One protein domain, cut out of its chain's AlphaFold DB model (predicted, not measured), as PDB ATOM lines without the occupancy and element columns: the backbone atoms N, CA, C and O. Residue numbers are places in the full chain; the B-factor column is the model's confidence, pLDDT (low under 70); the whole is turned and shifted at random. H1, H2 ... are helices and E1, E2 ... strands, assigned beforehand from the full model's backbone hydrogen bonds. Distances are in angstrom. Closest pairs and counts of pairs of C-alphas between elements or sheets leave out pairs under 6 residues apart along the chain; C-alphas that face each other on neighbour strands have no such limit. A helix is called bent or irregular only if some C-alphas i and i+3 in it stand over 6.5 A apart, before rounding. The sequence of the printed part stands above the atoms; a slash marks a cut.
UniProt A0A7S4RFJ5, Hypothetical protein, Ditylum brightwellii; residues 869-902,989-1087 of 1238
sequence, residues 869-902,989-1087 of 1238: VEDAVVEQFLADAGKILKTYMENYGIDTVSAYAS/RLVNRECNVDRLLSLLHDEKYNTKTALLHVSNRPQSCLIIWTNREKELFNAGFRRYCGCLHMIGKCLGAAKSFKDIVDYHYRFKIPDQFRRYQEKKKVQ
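What this domain is: This is residues 869 to 902 and 989 to 1087 of the 1238 residues of the protein "Hypothetical protein" of Ditylum brightwellii (UniProt A0A7S4RFJ5). Two lobes of helices are joined by E2 of a small two-stranded sheet, and the last helix, H9, residues 1073 to 1087, sticks out from the second lobe as a free arm. In the first lobe H3, H4 and H5 pack on the long helix H1, with short H2 at a corner beyond its end; in the second, H6 and H7 form a helical hairpin and H8 packs on H7. The printed part has 133 residues, with nine named helices and two named strands in the order H1, H2, E1, H3, H4, H5, E2, H6, H7, H8, H9; the sheet, E1 - E2, is antiparallel and the class is mostly helix. The whole is only just loose, close to compact, with a radius of gyration of the C-alphas of 17.3 A and spans of 51 by 36 by 32 A.

How they stand to each other: H1, residues 871 to 890, is the hub. It touches H2, residues 896 to 902, only at the corner, and only just, with 3 pairs of C-alphas within 8 A; the closest are Glu 890 and Thr 896, 7.1 A. E1, residues 992 to 995, and E2, residues 1026 to 1029, are antiparallel at 159 degrees, with N 1027 and O 994 within hydrogen-bond range at 2.8 A. H3, residues 997 to 1006, only just touches H1, with 3 pairs of C-alphas within 8 A, closest Leu 878 and Leu 1000, 7.3 A. H4, residues 1011 to 1020, touches H1 at a shallow tilt of 17 degrees, the same way, closest C-alphas Phe 877 and Thr 1011, 6.0 A. H5, residues 1022 to 1025, touches H1, residues 884 to 888 alone, closest C-alphas Leu 885 and Pro 1022, 6.1 A. H6, residues 1031 to 1043, and H7, residues 1048 to 1058, form a helical hairpin, touching at a shallow tilt of 25 degrees, opposite ways, closest C-alphas Gly 1040 and Ile 1051, 4.8 A. H8, residues 1061 to 1071, touches H7 at a steep tilt of 65 degrees, closest C-alphas Gly 1052 and Phe 1061, 5.9 A. H9, residues 1073 to 1087, and H8 meet only through their link. The helix packing is part aligned, part crossed, with 2 of 5 pairs at a shallow tilt. In H1, H3, H4, H6, H8 and H9 every O i to N i+4 pair is within hydrogen-bond range, against 2 of 3 in H2 and 5 of 7 in H7; H5 is too short for one.

Where its parts are: H1 starts at C-alpha 871 (195.607, 206.810, -298.019) and is 28.4 A long. H6 measures 17.8 A. H7 is irregular, C-alphas 1054 and 1057 being 9.1 A apart. H9, 20.8 A long, ends at C-alpha 1087 (212.337, 165.617, -291.624).

The domain as a whole: The C-alphas of Lys 1008 and Gln 1087 are the farthest apart, 54.8 A. Residues 903 to 988 are not printed, and C-alphas 902 and 989 are 13.8 A apart across the cut. The links printed whole are tight. The mean pLDDT of the printed part is 88.9; residues 896 to 902, 989 to 992 and 1077 are under 70.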
ATOM      1  N   VAL A 869     196.228 213.979-296.125       94.25
ATOM      2  CA  VAL A 869     196.078 213.302-297.424       94.25
ATOM      3  C   VAL A 869     195.504 211.895-297.252       94.25
ATOM      4  O   VAL A 869     195.992 211.109-296.452       94.25
ATOM      5  N   GLU A 870     194.497 211.570-298.065       96.25
ATOM      6  CA  GLU A 870     193.847 210.256-298.115       96.25
ATOM      7  C   GLU A 870     194.835 209.126-298.466       96.25
ATOM      8  O   GLU A 870     195.638 209.269-299.393       96.25
ATOM      9  N   ASP A 871     194.720 207.968-297.805       94.88
ATOM     10  CA  ASP A 871     195.607 206.810-298.019       94.88
ATOM     11  C   ASP A 871     195.720 206.411-299.501       94.88
ATOM     12  O   ASP A 871     196.817 206.154-299.993       94.88
ATOM     13  N   ALA A 872     194.616 206.460-300.255       96.50
ATOM     14  CA  ALA A 872     194.589 206.158-301.690       96.50
ATOM     15  C   ALA A 872     195.516 207.067-302.530       96.50
ATOM     16  O   ALA A 872     196.072 206.638-303.543       96.50
ATOM     17  N   VAL A 873     195.725 208.318-302.109       96.44
ATOM     18  CA  VAL A 873     196.654 209.257-302.760       96.44
ATOM     19  C   VAL A 873     198.105 208.932-302.388       96.44
ATOM     20  O   VAL A 873     198.996 209.081-303.229       96.44
ATOM     21  N   VAL A 874     198.352 208.432-301.171       96.69
ATOM     22  CA  VAL A 874     199.667 207.921-300.747       96.69
ATOM     23  C   VAL A 874     200.014 206.632-301.499       96.69
ATOM     24  O   VAL A 874     201.118 206.517-302.030       96.69
ATOM     25  N   GLU A 875     199.074 205.691-301.623       96.06
ATOM     26  CA  GLU A 875     199.242 204.458-302.400       96.06
ATOM     27  C   GLU A 875     199.504 204.751-303.883       96.06
ATOM     28  O   GLU A 875     200.468 204.232-304.451       96.06
ATOM     29  N   GLN A 876     198.719 205.642-304.502       97.69
ATOM     30  CA  GLN A 876     198.934 206.067-305.889       97.69
ATOM     31  C   GLN A 876     200.311 206.727-306.075       97.69
ATOM     32  O   GLN A 876     201.019 206.419-307.036       97.69
ATOM     33  N   PHE A 877     200.733 207.584-305.138       97.81
ATOM     34  CA  PHE A 877     202.070 208.180-305.145       97.81
ATOM     35  C   PHE A 877     203.179 207.124-305.050       97.81
ATOM     36  O   PHE A 877     204.130 207.173-305.830       97.81
ATOM     37  N   LEU A 878     203.062 206.151-304.141       97.38
ATOM     38  CA  LEU A 878     204.038 205.068-303.997       97.38
ATOM     39  C   LEU A 878     204.077 204.167-305.243       97.38
ATOM     40  O   LEU A 878     205.162 203.763-305.667       97.38
ATOM     41  N   ALA A 879     202.930 203.905-305.874       96.88
ATOM     42  CA  ALA A 879     202.844 203.151-307.121       96.88
ATOM     43  C   ALA A 879     203.520 203.886-308.294       96.88
ATOM     44  O   ALA A 879     204.294 203.279-309.038       96.88
ATOM     45  N   ASP A 880     203.280 205.191-308.456       97.81
ATOM     46  CA  ASP A 880     203.888 205.991-309.527       97.81
ATOM     47  C   ASP A 880     205.381 206.261-309.288       97.81
ATOM     48  O   ASP A 880     206.185 206.154-310.219       97.81
ATOM     49  N   ALA A 881     205.793 206.496-308.040       97.62
ATOM     50  CA  ALA A 881     207.204 206.549-307.666       97.62
ATOM     51  C   ALA A 881     207.893 205.201-307.943       97.62
ATOM     52  O   ALA A 881     208.994 205.170-308.496       97.62
ATOM     53  N   GLY A 882     207.219 204.083-307.652       95.50
ATOM     54  CA  GLY A 882     207.670 202.734-307.993       95.50
ATOM     55  C   GLY A 882     207.907 202.539-309.495       95.50
ATOM     56  O   GLY A 882     208.942 201.989-309.874       95.50
ATOM     57  N   LYS A 883     207.016 203.051-310.359       96.81
ATOM     58  CA  LYS A 883     207.201 203.039-311.827       96.81
ATOM     59  C   LYS A 883     208.447 203.830-312.237       96.81
ATOM     60  O   LYS A 883     209.297 203.287-312.938       96.81
ATOM     61  N   ILE A 884     208.605 205.064-311.744       97.25
ATOM     62  CA  ILE A 884     209.777 205.918-312.028       97.25
ATOM     63  C   ILE A 884     211.081 205.221-311.607       97.25
ATOM     64  O   ILE A 884     212.048 205.187-312.374       97.25
ATOM     65  N   LEU A 885     211.116 204.632-310.409       96.19
ATOM     66  CA  LEU A 885     212.293 203.931-309.894       96.19
ATOM     67  C   LEU A 885     212.592 202.632-310.656       96.19
ATOM     68  O   LEU A 885     213.766 202.341-310.897       96.19
ATOM     69  N   LYS A 886     211.564 201.893-311.094       94.25
ATOM     70  CA  LYS A 886     211.713 200.711-311.955       94.25
ATOM     71  C   LYS A 886     212.329 201.085-313.307       94.25
ATOM     72  O   LYS A 886     213.386 200.554-313.643       94.25
ATOM     73  N   THR A 887     211.768 202.067-314.012       95.94
ATOM     74  CA  THR A 887     212.316 202.558-315.291       95.94
ATOM     75  C   THR A 887     213.745 203.094-315.131       95.94
ATOM     76  O   THR A 887     214.597 202.885-315.993       95.94
ATOM     77  N   TYR A 888     214.065 203.725-313.997       95.25
ATOM     78  CA  TYR A 888     215.436 204.130-313.676       95.25
ATOM     79  C   TYR A 888     216.397 202.943-313.438       95.25
ATOM     80  O   TYR A 888     217.592 203.056-313.715       95.25
ATOM     81  N   MET A 889     215.923 201.799-312.937       92.81
ATOM     82  CA  MET A 889     216.743 200.585-312.815       92.81
ATOM     83  C   MET A 889     216.972 199.913-314.173       92.81
ATOM     84  O   MET A 889     218.120 199.608-314.508       92.81
ATOM     85  N   GLU A 890     215.917 199.776-314.975       93.06
ATOM     86  CA  GLU A 890     215.955 199.206-316.328       93.06
ATOM     87  C   GLU A 890     216.926 199.992-317.230       93.06
ATOM     88  O   GLU A 890     217.861 199.417-317.787       93.06
ATOM     89  N   ASN A 891     216.834 201.330-317.241       94.19
ATOM     90  CA  ASN A 891     217.744 202.217-317.984       94.19
ATOM     91  C   ASN A 891     219.231 202.112-317.576       94.19
ATOM     92  O   ASN A 891     220.110 202.565-318.310       94.19
ATOM     93  N   TYR A 892     219.542 201.528-316.414       90.06
ATOM     94  CA  TYR A 892     220.920 201.289-315.963       90.06
ATOM     95  C   TYR A 892     221.420 199.866-316.266       90.06
ATOM     96  O   TYR A 892     222.564 199.545-315.927       90.06
ATOM     97  N   GLY A 893     220.611 199.033-316.932       87.19
ATOM     98  CA  GLY A 893     220.903 197.619-317.181       87.19
ATOM     99  C   GLY A 893     220.763 196.760-315.924       87.19
ATOM    100  O   GLY A 893     221.533 195.819-315.735       87.19
ATOM    101  N   ILE A 894     219.843 197.127-315.025       82.81
ATOM    102  CA  ILE A 894     219.527 196.374-313.809       82.81
ATOM    103  C   ILE A 894     218.112 195.823-313.962       82.81
ATOM    104  O   ILE A 894     217.145 196.404-313.471       82.81
ATOM    105  N   ASP A 895     218.014 194.692-314.659       72.06
ATOM    106  CA  ASP A 895     216.771 193.948-314.837       72.06
ATOM    107  C   ASP A 895     216.182 193.550-313.479       72.06
ATOM    108  O   ASP A 895     216.643 192.599-312.837       72.06
ATOM    109  N   THR A 896     215.119 194.233-313.053       63.94
ATOM    110  CA  THR A 896     214.403 193.911-311.806       63.94
ATOM    111  C   THR A 896     213.874 192.476-311.807       63.94
ATOM    112  O   THR A 896     213.822 191.837-310.760       63.94
ATOM    113  N   VAL A 897     213.501 191.964-312.985       50.72
ATOM    114  CA  VAL A 897     212.980 190.603-313.172       50.72
ATOM    115  C   VAL A 897     214.123 189.593-313.311       50.72
ATOM    116  O   VAL A 897     214.173 188.619-312.561       50.72
ATOM    117  N   SER A 898     215.079 189.840-314.217       46.56
ATOM    118  CA  SER A 898     216.160 188.883-314.501       46.56
ATOM    119  C   SER A 898     217.117 188.699-313.321       46.56
ATOM    120  O   SER A 898     217.583 187.586-313.107       46.56
ATOM    121  N   ALA A 899     217.374 189.721-312.494       53.47
ATOM    122  CA  ALA A 899     218.225 189.558-311.310       53.47
ATOM    123  C   ALA A 899     217.618 188.586-310.277       53.47
ATOM    124  O   ALA A 899     218.326 187.724-309.751       53.47
ATOM    125  N   TYR A 900     216.307 188.680-310.022       46.25
ATOM    126  CA  TYR A 900     215.611 187.784-309.095       46.25
ATOM    127  C   TYR A 900     215.436 186.383-309.702       46.25
ATOM    128  O   TYR A 900     215.830 185.397-309.078       46.25
ATOM    129  N   ALA A 901     214.970 186.290-310.954       37.38
ATOM    130  CA  ALA A 901     214.820 185.020-311.670       37.38
ATOM    131  C   ALA A 901     216.157 184.275-311.842       37.38
ATOM    132  O   ALA A 901     216.227 183.076-311.584       37.38
ATOM    133  N   SER A 902     217.247 184.977-312.171       43.06
ATOM    134  CA  SER A 902     218.593 184.388-312.257       43.06
ATOM    135  C   SER A 902     219.111 183.906-310.902       43.06
ATOM    136  O   SER A 902     219.868 182.944-310.866       43.06
ATOM    137  N   ARG A 989     228.665 195.685-311.046       61.88
ATOM    138  CA  ARG A 989     227.427 194.896-311.099       61.88
ATOM    139  C   ARG A 989     226.688 194.983-309.760       61.88
ATOM    140  O   ARG A 989     226.929 194.161-308.888       61.88
ATOM    141  N   LEU A 990     225.841 195.999-309.592       66.56
ATOM    142  CA  LEU A 990     225.059 196.248-308.370       66.56
ATOM    143  C   LEU A 990     223.978 195.172-308.178       66.56
ATOM    144  O   LEU A 990     223.046 195.104-308.973       66.56
ATOM    145  N   VAL A 991     224.102 194.342-307.136       61.78
ATOM    146  CA  VAL A 991     223.284 193.122-306.979       61.78
ATOM    147  C   VAL A 991     221.891 193.351-306.368       61.78
ATOM    148  O   VAL A 991     220.943 192.734-306.840       61.78
ATOM    149  N   ASN A 992     221.723 194.241-305.379       67.06
ATOM    150  CA  ASN A 992     220.405 194.560-304.797       67.06
ATOM    151  C   ASN A 992     220.149 196.084-304.805       67.06
ATOM    152  O   ASN A 992     220.980 196.868-304.336       67.06
ATOM    153  N   ARG A 993     218.958 196.500-305.251       77.44
ATOM    154  CA  ARG A 993     218.380 197.828-304.984       77.44
ATOM    155  C   ARG A 993     216.930 197.647-304.544       77.44
ATOM    156  O   ARG A 993     216.172 197.004-305.262       77.44
ATOM    157  N   GLU A 994     216.547 198.229-303.414       82.69
ATOM    158  CA  GLU A 994     215.143 198.311-302.984       82.69
ATOM    159  C   GLU A 994     214.647 199.756-302.994       82.69
ATOM    160  O   GLU A 994     215.435 200.688-302.844       82.69
ATOM    161  N   CYS A 995     213.333 199.947-303.108       91.50
ATOM    162  CA  CYS A 995     212.702 201.240-302.875       91.50
ATOM    163  C   CYS A 995     212.779 201.619-301.386       91.50
ATOM    164  O   CYS A 995     212.317 200.870-300.522       91.50
ATOM    165  N   ASN A 996     213.328 202.798-301.083       93.31
ATOM    166  CA  ASN A 996     213.305 203.373-299.742       93.31
ATOM    167  C   ASN A 996     211.951 204.068-299.515       93.31
ATOM    168  O   ASN A 996     211.799 205.257-299.795       93.31
ATOM    169  N   VAL A 997     210.962 203.302-299.046       93.88
ATOM    170  CA  VAL A 997     209.594 203.793-298.794       93.88
ATOM    171  C   VAL A 997     209.601 204.951-297.793       93.88
ATOM    172  O   VAL A 997     208.983 205.975-298.064       93.88
ATOM    173  N   ASP A 998     210.381 204.860-296.712       93.31
ATOM    174  CA  ASP A 998     210.501 205.934-295.718       93.31
ATOM    175  C   ASP A 998     210.999 207.239-296.353       93.31
ATOM    176  O   ASP A 998     210.512 208.319-296.020       93.31
ATOM    177  N   ARG A 999     211.944 207.163-297.305       94.62
ATOM    178  CA  ARG A 999     212.436 208.349-298.016       94.62
ATOM    179  C   ARG A 999     211.440 208.875-299.050       94.62
ATOM    180  O   ARG A 999     211.390 210.089-299.227       94.62
ATOM    181  N   LEU A1000     210.630 208.019-299.679       96.62
ATOM    182  CA  LEU A1000     209.504 208.466-300.511       96.62
ATOM    183  C   LEU A1000     208.453 209.208-299.678       96.62
ATOM    184  O   LEU A1000     208.053 210.305-300.053       96.62
ATOM    185  N   LEU A1001     208.053 208.654-298.531       96.06
ATOM    186  CA  LEU A1001     207.104 209.289-297.610       96.06
ATOM    187  C   LEU A1001     207.678 210.578-297.001       96.06
ATOM    188  O   LEU A1001     206.964 211.570-296.879       96.06
ATOM    189  N   SER A1002     208.983 210.605-296.708       95.44
ATOM    190  CA  SER A1002     209.686 211.830-296.307       95.44
ATOM    191  C   SER A1002     209.626 212.891-297.404       95.44
ATOM    192  O   SER A1002     209.304 214.029-297.105       95.44
ATOM    193  N   LEU A1003     209.892 212.534-298.668       96.88
ATOM    194  CA  LEU A1003     209.798 213.469-299.796       96.88
ATOM    195  C   LEU A1003     208.364 213.955-300.031       96.88
ATOM    196  O   LEU A1003     208.175 215.118-300.370       96.88
ATOM    197  N   LEU A1004     207.360 213.098-299.828       97.38
ATOM    198  CA  LEU A1004     205.958 213.504-299.885       97.38
ATOM    199  C   LEU A1004     205.649 214.541-298.794       97.38
ATOM    200  O   LEU A1004     205.048 215.566-299.095       97.38
ATOM    201  N   HIS A1005     206.112 214.333-297.559       96.06
ATOM    202  CA  HIS A1005     205.948 215.292-296.461       96.06
ATOM    203  C   HIS A1005     206.754 216.593-296.669       96.06
ATOM    204  O   HIS A1005     206.197 217.678-296.499       96.06
ATOM    205  N   ASP A1006     208.021 216.495-297.100       96.25
ATOM    206  CA  ASP A1006     208.898 217.625-297.460       96.25
ATOM    207  C   ASP A1006     208.191 218.547-298.488       96.25
ATOM    208  O   ASP A1006     208.213 219.772-298.364       96.25
ATOM    209  N   GLU A1007     207.490 217.952-299.462       97.44
ATOM    210  CA  GLU A1007     206.728 218.623-300.528       97.44
ATOM    211  C   GLU A1007     205.275 218.984-300.142       97.44
ATOM    212  O   GLU A1007     204.427 219.211-301.010       97.44
ATOM    213  N   LYS A1008     204.952 219.042-298.841       96.19
ATOM    214  CA  LYS A1008     203.602 219.348-298.312       96.19
ATOM    215  C   LYS A1008     202.500 218.468-298.922       96.19
ATOM    216  O   LYS A1008     201.408 218.935-299.236       96.19
ATOM    217  N   TYR A1009     202.821 217.192-299.099       96.88
ATOM    218  CA  TYR A1009     202.007 216.144-299.711       96.88
ATOM    219  C   TYR A1009     201.603 216.379-301.181       96.88
ATOM    220  O   TYR A1009     200.748 215.670-301.718       96.88
ATOM    221  N   ASN A1010     202.247 217.315-301.887       97.50
ATOM    222  CA  ASN A1010     202.034 217.502-303.321       97.50
ATOM    223  C   ASN A1010     202.692 216.361-304.116       97.50
ATOM    224  O   ASN A1010     203.875 216.402-304.458       97.50
ATOM    225  N   THR A1011     201.897 215.345-304.457       98.06
ATOM    226  CA  THR A1011     202.359 214.154-305.188       98.06
ATOM    227  C   THR A1011     203.089 214.491-306.491       98.06
ATOM    228  O   THR A1011     204.036 213.797-306.847       98.06
ATOM    229  N   LYS A1012     202.727 215.578-307.188       98.06
ATOM    230  CA  LYS A1012     203.359 215.960-308.463       98.06
ATOM    231  C   LYS A1012     204.779 216.497-308.279       98.06
ATOM    232  O   LYS A1012     205.656 216.131-309.062       98.06
ATOM    233  N   THR A1013     205.034 217.328-307.265       98.00
ATOM    234  CA  THR A1013     206.400 217.816-306.993       98.00
ATOM    235  C   THR A1013     207.240 216.753-306.288       98.00
ATOM    236  O   THR A1013     208.408 216.583-306.636       98.00
ATOM    237  N   ALA A1014     206.632 215.925-305.431       98.06
ATOM    238  CA  ALA A1014     207.284 214.747-304.862       98.06
ATOM    239  C   ALA A1014     207.743 213.755-305.953       98.06
ATOM    240  O   ALA A1014     208.908 213.359-305.964       98.06
ATOM    241  N   LEU A1015     206.893 213.413-306.934       98.25
ATOM    242  CA  LEU A1015     207.276 212.559-308.072       98.25
ATOM    243  C   LEU A1015     208.366 213.199-308.948       98.25
ATOM    244  O   LEU A1015     209.267 212.497-309.405       98.25
ATOM    245  N   LEU A1016     208.340 214.524-309.131       97.94
ATOM    246  CA  LEU A1016     209.412 215.262-309.810       97.94
ATOM    247  C   LEU A1016     210.739 215.200-309.026       97.94
ATOM    248  O   LEU A1016     211.811 215.093-309.616       97.94
ATOM    249  N   HIS A1017     210.700 215.213-307.694       97.81
ATOM    250  CA  HIS A1017     211.889 215.011-306.862       97.81
ATOM    251  C   HIS A1017     212.410 213.567-306.929       97.81
ATOM    252  O   HIS A1017     213.627 213.365-306.993       97.81
ATOM    253  N   VAL A1018     211.519 212.574-307.011       98.00
ATOM    254  CA  VAL A1018     211.884 211.167-307.247       98.00
ATOM    255  C   VAL A1018     212.525 210.981-308.625       98.00
ATOM    256  O   VAL A1018     213.561 210.326-308.708       98.00
ATOM    257  N   SER A1019     211.987 211.581-309.695       97.44
ATOM    258  CA  SER A1019     212.570 211.474-311.044       97.44
ATOM    259  C   SER A1019     213.895 212.231-311.192       97.44
ATOM    260  O   SER A1019     214.799 211.750-311.876       97.44
ATOM    261  N   ASN A1020     214.061 213.355-310.489       97.56
ATOM    262  CA  ASN A1020     215.310 214.121-310.465       97.56
ATOM    263  C   ASN A1020     216.411 213.475-309.602       97.56
ATOM    264  O   ASN A1020     217.597 213.690-309.861       97.56
ATOM    265  N   ARG A1021     216.062 212.718-308.548       96.75
ATOM    266  CA  ARG A1021     217.030 212.101-307.612       96.75
ATOM    267  C   ARG A1021     216.695 210.641-307.246       96.75
ATOM    268  O   ARG A1021     216.738 210.289-306.059       96.75
ATOM    269  N   PRO A1022     216.461 209.742-308.220       96.12
ATOM    270  CA  PRO A1022     215.980 208.379-307.964       96.12
ATOM    271  C   PRO A1022     216.973 207.547-307.143       96.12
ATOM    272  O   PRO A1022     216.574 206.727-306.323       96.12
ATOM    273  N   GLN A1023     218.276 207.824-307.279       92.62
ATOM    274  CA  GLN A1023     219.340 207.219-306.468       92.62
ATOM    275  C   GLN A1023     219.142 207.430-304.959       92.62
ATOM    276  O   GLN A1023     219.485 206.549-304.181       92.62
ATOM    277  N   SER A1024     218.583 208.574-304.547       93.25
ATOM    278  CA  SER A1024     218.334 208.888-303.130       93.25
ATOM    279  C   SER A1024     217.100 208.184-302.558       93.25
ATOM    280  O   SER A1024     216.982 208.047-301.344       93.25
ATOM    281  N   CYS A1025     216.216 207.693-303.429       95.50
ATOM    282  CA  CYS A1025     215.011 206.941-303.073       95.50
ATOM    283  C   CYS A1025     215.227 205.418-303.152       95.50
ATOM    284  O   CYS A1025     214.277 204.653-303.008       95.50
ATOM    285  N   LEU A1026     216.461 204.964-303.399       93.56
ATOM    286  CA  LEU A1026     216.819 203.555-303.532       93.56
ATOM    287  C   LEU A1026     217.832 203.163-302.452       93.56
ATOM    288  O   LEU A1026     218.918 203.736-302.376       93.56
ATOM    289  N   ILE A1027     217.523 202.133-301.661       90.06
ATOM    290  CA  ILE A1027     218.508 201.493-300.781       90.06
ATOM    291  C   ILE A1027     219.399 200.610-301.660       90.06
ATOM    292  O   ILE A1027     219.130 199.429-301.890       90.06
ATOM    293  N   ILE A1028     220.447 201.217-302.219       89.31
ATOM    294  CA  ILE A1028     221.445 200.524-303.034       89.31
ATOM    295  C   ILE A1028     222.427 199.813-302.097       89.31
ATOM    296  O   ILE A1028     223.214 200.459-301.399       89.31
ATOM    297  N   TRP A1029     222.406 198.481-302.115       90.69
ATOM    298  CA  TRP A1029     223.428 197.649-301.484       90.69
ATOM    299  C   TRP A1029     224.450 197.237-302.539       90.69
ATOM    300  O   TRP A1029     224.167 196.433-303.430       90.69
ATOM    301  N   THR A1030     225.653 197.804-302.450       90.62
ATOM    302  CA  THR A1030     226.783 197.347-303.263       90.62
ATOM    303  C   THR A1030     227.233 195.961-302.806       90.62
ATOM    304  O   THR A1030     227.042 195.578-301.650       90.62
ATOM    305  N   ASN A1031     227.864 195.202-303.701       88.69
ATOM    306  CA  ASN A1031     228.306 193.839-303.398       88.69
ATOM    307  C   ASN A1031     229.291 193.852-302.221       88.69
ATOM    308  O   ASN A1031     229.081 193.134-301.254       88.69
ATOM    309  N   ARG A1032     230.222 194.816-302.206       92.44
ATOM    310  CA  ARG A1032     231.147 195.064-301.093       92.44
ATOM    311  C   ARG A1032     230.451 195.319-299.754       92.44
ATOM    312  O   ARG A1032     230.924 194.847-298.728       92.44
ATOM    313  N   GLU A1033     229.333 196.042-299.725       94.44
ATOM    314  CA  GLU A1033     228.550 196.223-298.493       94.44
ATOM    315  C   GLU A1033     227.806 194.939-298.100       94.44
ATOM    316  O   GLU A1033     227.733 194.612-296.921       94.44
ATOM    317  N   LYS A1034     227.304 194.169-299.070       93.50
ATOM    318  CA  LYS A1034     226.677 192.855-298.846       93.50
ATOM    319  C   LYS A1034     227.689 191.820-298.329       93.50
ATOM    320  O   LYS A1034     227.373 191.050-297.424       93.50
ATOM    321  N   GLU A1035     228.914 191.843-298.842       93.56
ATOM    322  CA  GLU A1035     230.072 191.058-298.399       93.56
ATOM    323  C   GLU A1035     230.513 191.470-296.990       93.56
ATOM    324  O   GLU A1035     230.613 190.611-296.120       93.56
ATOM    325  N   LEU A1036     230.687 192.772-296.722       94.88
ATOM    326  CA  LEU A1036     231.009 193.293-295.386       94.88
ATOM    327  C   LEU A1036     229.905 192.989-294.363       94.88
ATOM    328  O   LEU A1036     230.219 192.626-293.228       94.88
ATOM    329  N   PHE A1037     228.628 193.065-294.755       95.94
ATOM    330  CA  PHE A1037     227.512 192.624-293.922       95.94
ATOM    331  C   PHE A1037     227.615 191.123-293.633       95.94
ATOM    332  O   PHE A1037     227.571 190.731-292.474       95.94
ATOM    333  N   ASN A1038     227.788 190.272-294.652       94.50
ATOM    334  CA  ASN A1038     227.875 188.814-294.485       94.50
ATOM    335  C   ASN A1038     229.098 188.387-293.652       94.50
ATOM    336  O   ASN A1038     228.992 187.502-292.803       94.50
ATOM    337  N   ALA A1039     230.255 189.014-293.871       94.56
ATOM    338  CA  ALA A1039     231.475 188.780-293.106       94.56
ATOM    339  C   ALA A1039     231.320 189.254-291.654       94.56
ATOM    340  O   ALA A1039     231.688 188.528-290.735       94.56
ATOM    341  N   GLY A1040     230.712 190.424-291.430       95.12
ATOM    342  CA  GLY A1040     230.351 190.896-290.094       95.12
ATOM    343  C   GLY A1040     229.336 189.982-289.403       95.12
ATOM    344  O   GLY A1040     229.497 189.678-288.227       95.12
ATOM    345  N   PHE A1041     228.325 189.496-290.124       94.88
ATOM    346  CA  PHE A1041     227.287 188.616-289.586       94.88
ATOM    347  C   PHE A1041     227.877 187.301-289.070       94.88
ATOM    348  O   PHE A1041     227.593 186.921-287.936       94.88
ATOM    349  N   ARG A1042     228.764 186.675-289.862       92.38
ATOM    350  CA  ARG A1042     229.545 185.496-289.452       92.38
ATOM    351  C   ARG A1042     230.493 185.812-288.286       92.38
ATOM    352  O   ARG A1042     230.530 185.077-287.312       92.38
ATOM    353  N   ARG A1043     231.224 186.932-288.345       95.12
ATOM    354  CA  ARG A1043     232.253 187.296-287.350       95.12
ATOM    355  C   ARG A1043     231.711 187.735-285.983       95.12
ATOM    356  O   ARG A1043     232.433 187.637-284.996       95.12
ATOM    357  N   TYR A1044     230.498 188.281-285.931       95.31
ATOM    358  CA  TYR A1044     229.903 188.852-284.718       95.31
ATOM    359  C   TYR A1044     228.612 188.140-284.298       95.31
ATOM    360  O   TYR A1044     227.796 188.749-283.610       95.31
ATOM    361  N   CYS A1045     228.407 186.891-284.735       87.69
ATOM    362  CA  CYS A1045     227.265 186.038-284.374       87.69
ATOM    363  C   CYS A1045     225.912 186.772-284.477       87.69
ATOM    364  O   CYS A1045     225.111 186.789-283.547       87.69
ATOM    365  N   GLY A1046     225.695 187.476-285.593       88.19
ATOM    366  CA  GLY A1046     224.476 188.256-285.830       88.19
ATOM    367  C   GLY A1046     224.334 189.579-285.061       88.19
ATOM    368  O   GLY A1046     223.332 190.266-285.248       88.19
ATOM    369  N   CYS A1047     225.313 190.011-284.255       95.31
ATOM    370  CA  CYS A1047     225.265 191.283-283.520       95.31
ATOM    371  C   CYS A1047     225.299 192.507-284.462       95.31
ATOM    372  O   CYS A1047     226.354 193.090-284.736       95.31
ATOM    373  N   LEU A1048     224.123 192.929-284.939       96.06
ATOM    374  CA  LEU A1048     223.936 193.962-285.970       96.06
ATOM    375  C   LEU A1048     224.674 195.278-285.670       96.06
ATOM    376  O   LEU A1048     225.194 195.928-286.575       96.06
ATOM    377  N   HIS A1049     224.775 195.658-284.393       95.81
ATOM    378  CA  HIS A1049     225.477 196.869-283.961       95.81
ATOM    379  C   HIS A1049     226.996 196.811-284.230       95.81
ATOM    380  O   HIS A1049     227.615 197.831-284.548       95.81
ATOM    381  N   MET A1050     227.608 195.625-284.159       96.56
ATOM    382  CA  MET A1050     229.015 195.420-284.524       96.56
ATOM    383  C   MET A1050     229.205 195.316-286.042       96.56
ATOM    384  O   MET A1050     230.193 195.837-286.562       96.56
ATOM    385  N   ILE A1051     228.229 194.755-286.766       96.50
ATOM    386  CA  ILE A1051     228.201 194.775-288.239       96.50
ATOM    387  C   ILE A1051     228.169 196.224-288.749       96.50
ATOM    388  O   ILE A1051     228.953 196.587-289.625       96.50
ATOM    389  N   GLY A1052     227.348 197.091-288.146       95.81
ATOM    390  CA  GLY A1052     227.284 198.509-288.511       95.81
ATOM    391  C   GLY A1052     228.576 199.283-288.270       95.81
ATOM    392  O   GLY A1052     228.971 200.087-289.110       95.81
ATOM    393  N   LYS A1053     229.323 198.970-287.206       95.69
ATOM    394  CA  LYS A1053     230.675 199.526-287.010       95.69
ATOM    395  C   LYS A1053     231.667 199.097-288.100       95.69
ATOM    396  O   LYS A1053     232.635 199.814-288.330       95.69
ATOM    397  N   CYS A1054     231.428 197.970-288.773       94.31
ATOM    398  CA  CYS A1054     232.278 197.462-289.854       94.31
ATOM    399  C   CYS A1054     231.863 197.967-291.245       94.31
ATOM    400  O   CYS A1054     232.721 198.135-292.106       94.31
ATOM    401  N   LEU A1055     230.574 198.255-291.455       95.12
ATOM    402  CA  LEU A1055     230.073 198.977-292.633       95.12
ATOM    403  C   LEU A1055     230.381 200.486-292.568       95.12
ATOM    404  O   LEU A1055     230.466 201.152-293.599       95.12
ATOM    405  N   GLY A1056     230.597 201.020-291.363       92.94
ATOM    406  CA  GLY A1056     230.927 202.423-291.141       92.94
ATOM    407  C   GLY A1056     229.771 203.352-291.512       92.94
ATOM    408  O   GLY A1056     228.608 202.969-291.481       92.94
ATOM    409  N   ALA A1057     230.089 204.591-291.892       92.69
ATOM    410  CA  ALA A1057     229.086 205.606-292.230       92.69
ATOM    411  C   ALA A1057     228.409 205.417-293.611       92.69
ATOM    412  O   ALA A1057     227.658 206.290-294.035       92.69
ATOM    413  N   ALA A1058     228.674 204.317-294.331       90.56
ATOM    414  CA  ALA A1058     228.110 204.056-295.663       90.56
ATOM    415  C   ALA A1058     226.644 203.573-295.634       90.56
ATOM    416  O   ALA A1058     225.917 203.717-296.619       90.56
ATOM    417  N   LYS A1059     226.210 203.009-294.500       93.81
ATOM    418  CA  LYS A1059     224.839 202.566-294.228       93.81
ATOM    419  C   LYS A1059     224.453 203.006-292.820       93.81
ATOM    420  O   LYS A1059     225.266 202.912-291.901       93.81
ATOM    421  N   SER A1060     223.230 203.489-292.636       94.38
ATOM    422  CA  SER A1060     222.714 203.779-291.300       94.38
ATOM    423  C   SER A1060     222.467 202.475-290.538       94.38
ATOM    424  O   SER A1060     222.263 201.414-291.131       94.38
ATOM    425  N   PHE A1061     222.432 202.544-289.205       94.12
ATOM    426  CA  PHE A1061     222.075 201.371-288.402       94.12
ATOM    427  C   PHE A1061     220.662 200.853-288.732       94.12
ATOM    428  O   PHE A1061     220.446 199.645-288.683       94.12
ATOM    429  N   LYS A1062     219.743 201.733-289.162       93.19
ATOM    430  CA  LYS A1062     218.417 201.343-289.656       93.19
ATOM    431  C   LYS A1062     218.517 200.478-290.914       93.19
ATOM    432  O   LYS A1062     217.992 199.374-290.900       93.19
ATOM    433  N   ASP A1063     219.266 200.907-291.937       91.88
ATOM    434  CA  ASP A1063     219.434 200.133-293.185       91.88
ATOM    435  C   ASP A1063     219.954 198.711-292.914       91.88
ATOM    436  O   ASP A1063     219.593 197.759-293.600       91.88
ATOM    437  N   ILE A1064     220.825 198.565-291.911       94.44
ATOM    438  CA  ILE A1064     221.455 197.300-291.509       94.44
ATOM    439  C   ILE A1064     220.460 196.379-290.792       94.44
ATOM    440  O   ILE A1064     220.478 195.167-291.017       94.44
ATOM    441  N   VAL A1065     219.586 196.945-289.954       93.75
ATOM    442  CA  VAL A1065     218.464 196.225-289.337       93.75
ATOM    443  C   VAL A1065     217.456 195.820-290.412       93.75
ATOM    444  O   VAL A1065     217.178 194.632-290.551       93.75
ATOM    445  N   ASP A1066     216.995 196.755-291.244       88.00
ATOM    446  CA  ASP A1066     216.047 196.483-292.329       88.00
ATOM    447  C   ASP A1066     216.577 195.394-293.276       88.00
ATOM    448  O   ASP A1066     215.856 194.454-293.611       88.00
ATOM    449  N   TYR A1067     217.862 195.450-293.650       91.19
ATOM    450  CA  TYR A1067     218.497 194.429-294.485       91.19
ATOM    451  C   TYR A1067     218.556 193.053-293.797       91.19
ATOM    452  O   TYR A1067     218.334 192.031-294.449       91.19
ATOM    453  N   HIS A1068     218.806 192.992-292.485       92.69
ATOM    454  CA  HIS A1068     218.754 191.733-291.737       92.69
ATOM    455  C   HIS A1068     217.336 191.136-291.727       92.69
ATOM    456  O   HIS A1068     217.149 189.980-292.118       92.69
ATOM    457  N   TYR A1069     216.334 191.932-291.345       87.88
ATOM    458  CA  TYR A1069     214.950 191.470-291.227       87.88
ATOM    459  C   TYR A1069     214.288 191.181-292.586       87.88
ATOM    460  O   TYR A1069     213.453 190.284-292.656       87.88
ATOM    461  N   ARG A1070     214.689 191.851-293.680       80.69
ATOM    462  CA  ARG A1070     214.195 191.560-295.043       80.69
ATOM    463  C   ARG A1070     214.917 190.408-295.744       80.69
ATOM    464  O   ARG A1070     214.263 189.617-296.414       80.69
ATOM    465  N   PHE A1071     216.244 190.298-295.622       82.38
ATOM    466  CA  PHE A1071     217.035 189.370-296.451       82.38
ATOM    467  C   PHE A1071     217.669 188.193-295.707       82.38
ATOM    468  O   PHE A1071     218.070 187.236-296.364       82.38
ATOM    469  N   LYS A1072     217.808 188.234-294.376       83.31
ATOM    470  CA  LYS A1072     218.361 187.102-293.611       83.31
ATOM    471  C   LYS A1072     217.281 186.281-292.936       83.31
ATOM    472  O   LYS A1072     217.256 185.075-293.156       83.31
ATOM    473  N   ILE A1073     216.362 186.910-292.208       80.44
ATOM    474  CA  ILE A1073     215.329 186.164-291.474       80.44
ATOM    475  C   ILE A1073     214.404 185.364-292.418       80.44
ATOM    476  O   ILE A1073     214.202 184.183-292.148       80.44
ATOM    477  N   PRO A1074     213.927 185.886-293.569       79.69
ATOM    478  CA  PRO A1074     213.144 185.082-294.513       79.69
ATOM    479  C   PRO A1074     213.936 183.949-295.180       79.69
ATOM    480  O   PRO A1074     213.372 182.887-295.421       79.69
ATOM    481  N   ASP A1075     215.237 184.122-295.437       74.50
ATOM    482  CA  ASP A1075     216.092 183.039-295.951       74.50
ATOM    483  C   ASP A1075     216.357 181.966-294.873       74.50
ATOM    484  O   ASP A1075     216.341 180.775-295.180       74.50
ATOM    485  N   GLN A1076     216.518 182.356-293.603       73.94
ATOM    486  CA  GLN A1076     216.596 181.431-292.463       73.94
ATOM    487  C   GLN A1076     215.268 180.682-292.255       73.94
ATOM    488  O   GLN A1076     215.273 179.465-292.099       73.94
ATOM    489  N   PHE A1077     214.127 181.372-292.331       61.75
ATOM    490  CA  PHE A1077     212.804 180.762-292.185       61.75
ATOM    491  C   PHE A1077     212.460 179.813-293.343       61.75
ATOM    492  O   PHE A1077     211.902 178.744-293.108       61.75
ATOM    493  N   ARG A1078     212.846 180.142-294.586       76.38
ATOM    494  CA  ARG A1078     212.746 179.212-295.727       76.38
ATOM    495  C   ARG A1078     213.571 177.947-295.485       76.38
ATOM    496  O   ARG A1078     213.022 176.861-295.617       76.38
ATOM    497  N   ARG A1079     214.834 178.084-295.062       77.69
ATOM    498  CA  ARG A1079     215.707 176.947-294.710       77.69
ATOM    499  C   ARG A1079     215.116 176.086-293.588       77.69
ATOM    500  O   ARG A1079     215.151 174.867-293.685       77.69
ATOM    501  N   TYR A1080     214.515 176.697-292.566       73.62
ATOM    502  CA  TYR A1080     213.819 175.985-291.487       73.62
ATOM    503  C   TYR A1080     212.594 175.198-291.992       73.62
ATOM    504  O   TYR A1080     212.442 174.015-291.693       73.62
ATOM    505  N   GLN A1081     211.747 175.824-292.818       74.19
ATOM    506  CA  GLN A1081     210.604 175.162-293.463       74.19
ATOM    507  C   GLN A1081     211.045 174.022-294.398       74.19
ATOM    508  O   GLN A1081     210.368 173.002-294.509       74.19
ATOM    509  N   GLU A1082     212.187 174.177-295.061       86.56
ATOM    510  CA  GLU A1082     212.792 173.161-295.920       86.56
ATOM    511  C   GLU A1082     213.352 171.984-295.108       86.56
ATOM    512  O   GLU A1082     213.029 170.837-295.425       86.56
ATOM    513  N   LYS A1083     214.053 172.244-293.992       84.88
ATOM    514  CA  LYS A1083     214.461 171.207-293.028       84.88
ATOM    515  C   LYS A1083     213.261 170.435-292.473       84.88
ATOM    516  O   LYS A1083     213.248 169.212-292.594       84.88
ATOM    517  N   LYS A1084     212.196 171.098-291.994       84.81
ATOM    518  CA  LYS A1084     210.984 170.385-291.527       84.81
ATOM    519  C   LYS A1084     210.286 169.584-292.643       84.81
ATOM    520  O   LYS A1084     209.757 168.510-292.370       84.81
ATOM    521  N   LYS A1085     210.370 169.999-293.916       87.06
ATOM    522  CA  LYS A1085     209.930 169.176-295.069       87.06
ATOM    523  C   LYS A1085     210.857 167.997-295.388       87.06
ATOM    524  O   LYS A1085     210.397 167.015-295.967       87.06
ATOM    525  N   VAL A1086     212.153 168.070-295.089       92.44
ATOM    526  CA  VAL A1086     213.072 166.918-295.182       92.44
ATOM    527  C   VAL A1086     212.796 165.938-294.041       92.44
ATOM    528  O   VAL A1086     212.600 164.758-294.309       92.44
ATOM    529  N   GLN A1087     212.671 166.422-292.803       88.25
ATOM    530  CA  GLN A1087     212.337 165.617-291.624       88.25
ATOM    531  C   GLN A1087     211.002 164.873-291.800       88.25
ATOM    532  O   GLN A1087     210.960 163.654-291.668       88.25
TER     533      GLN A1087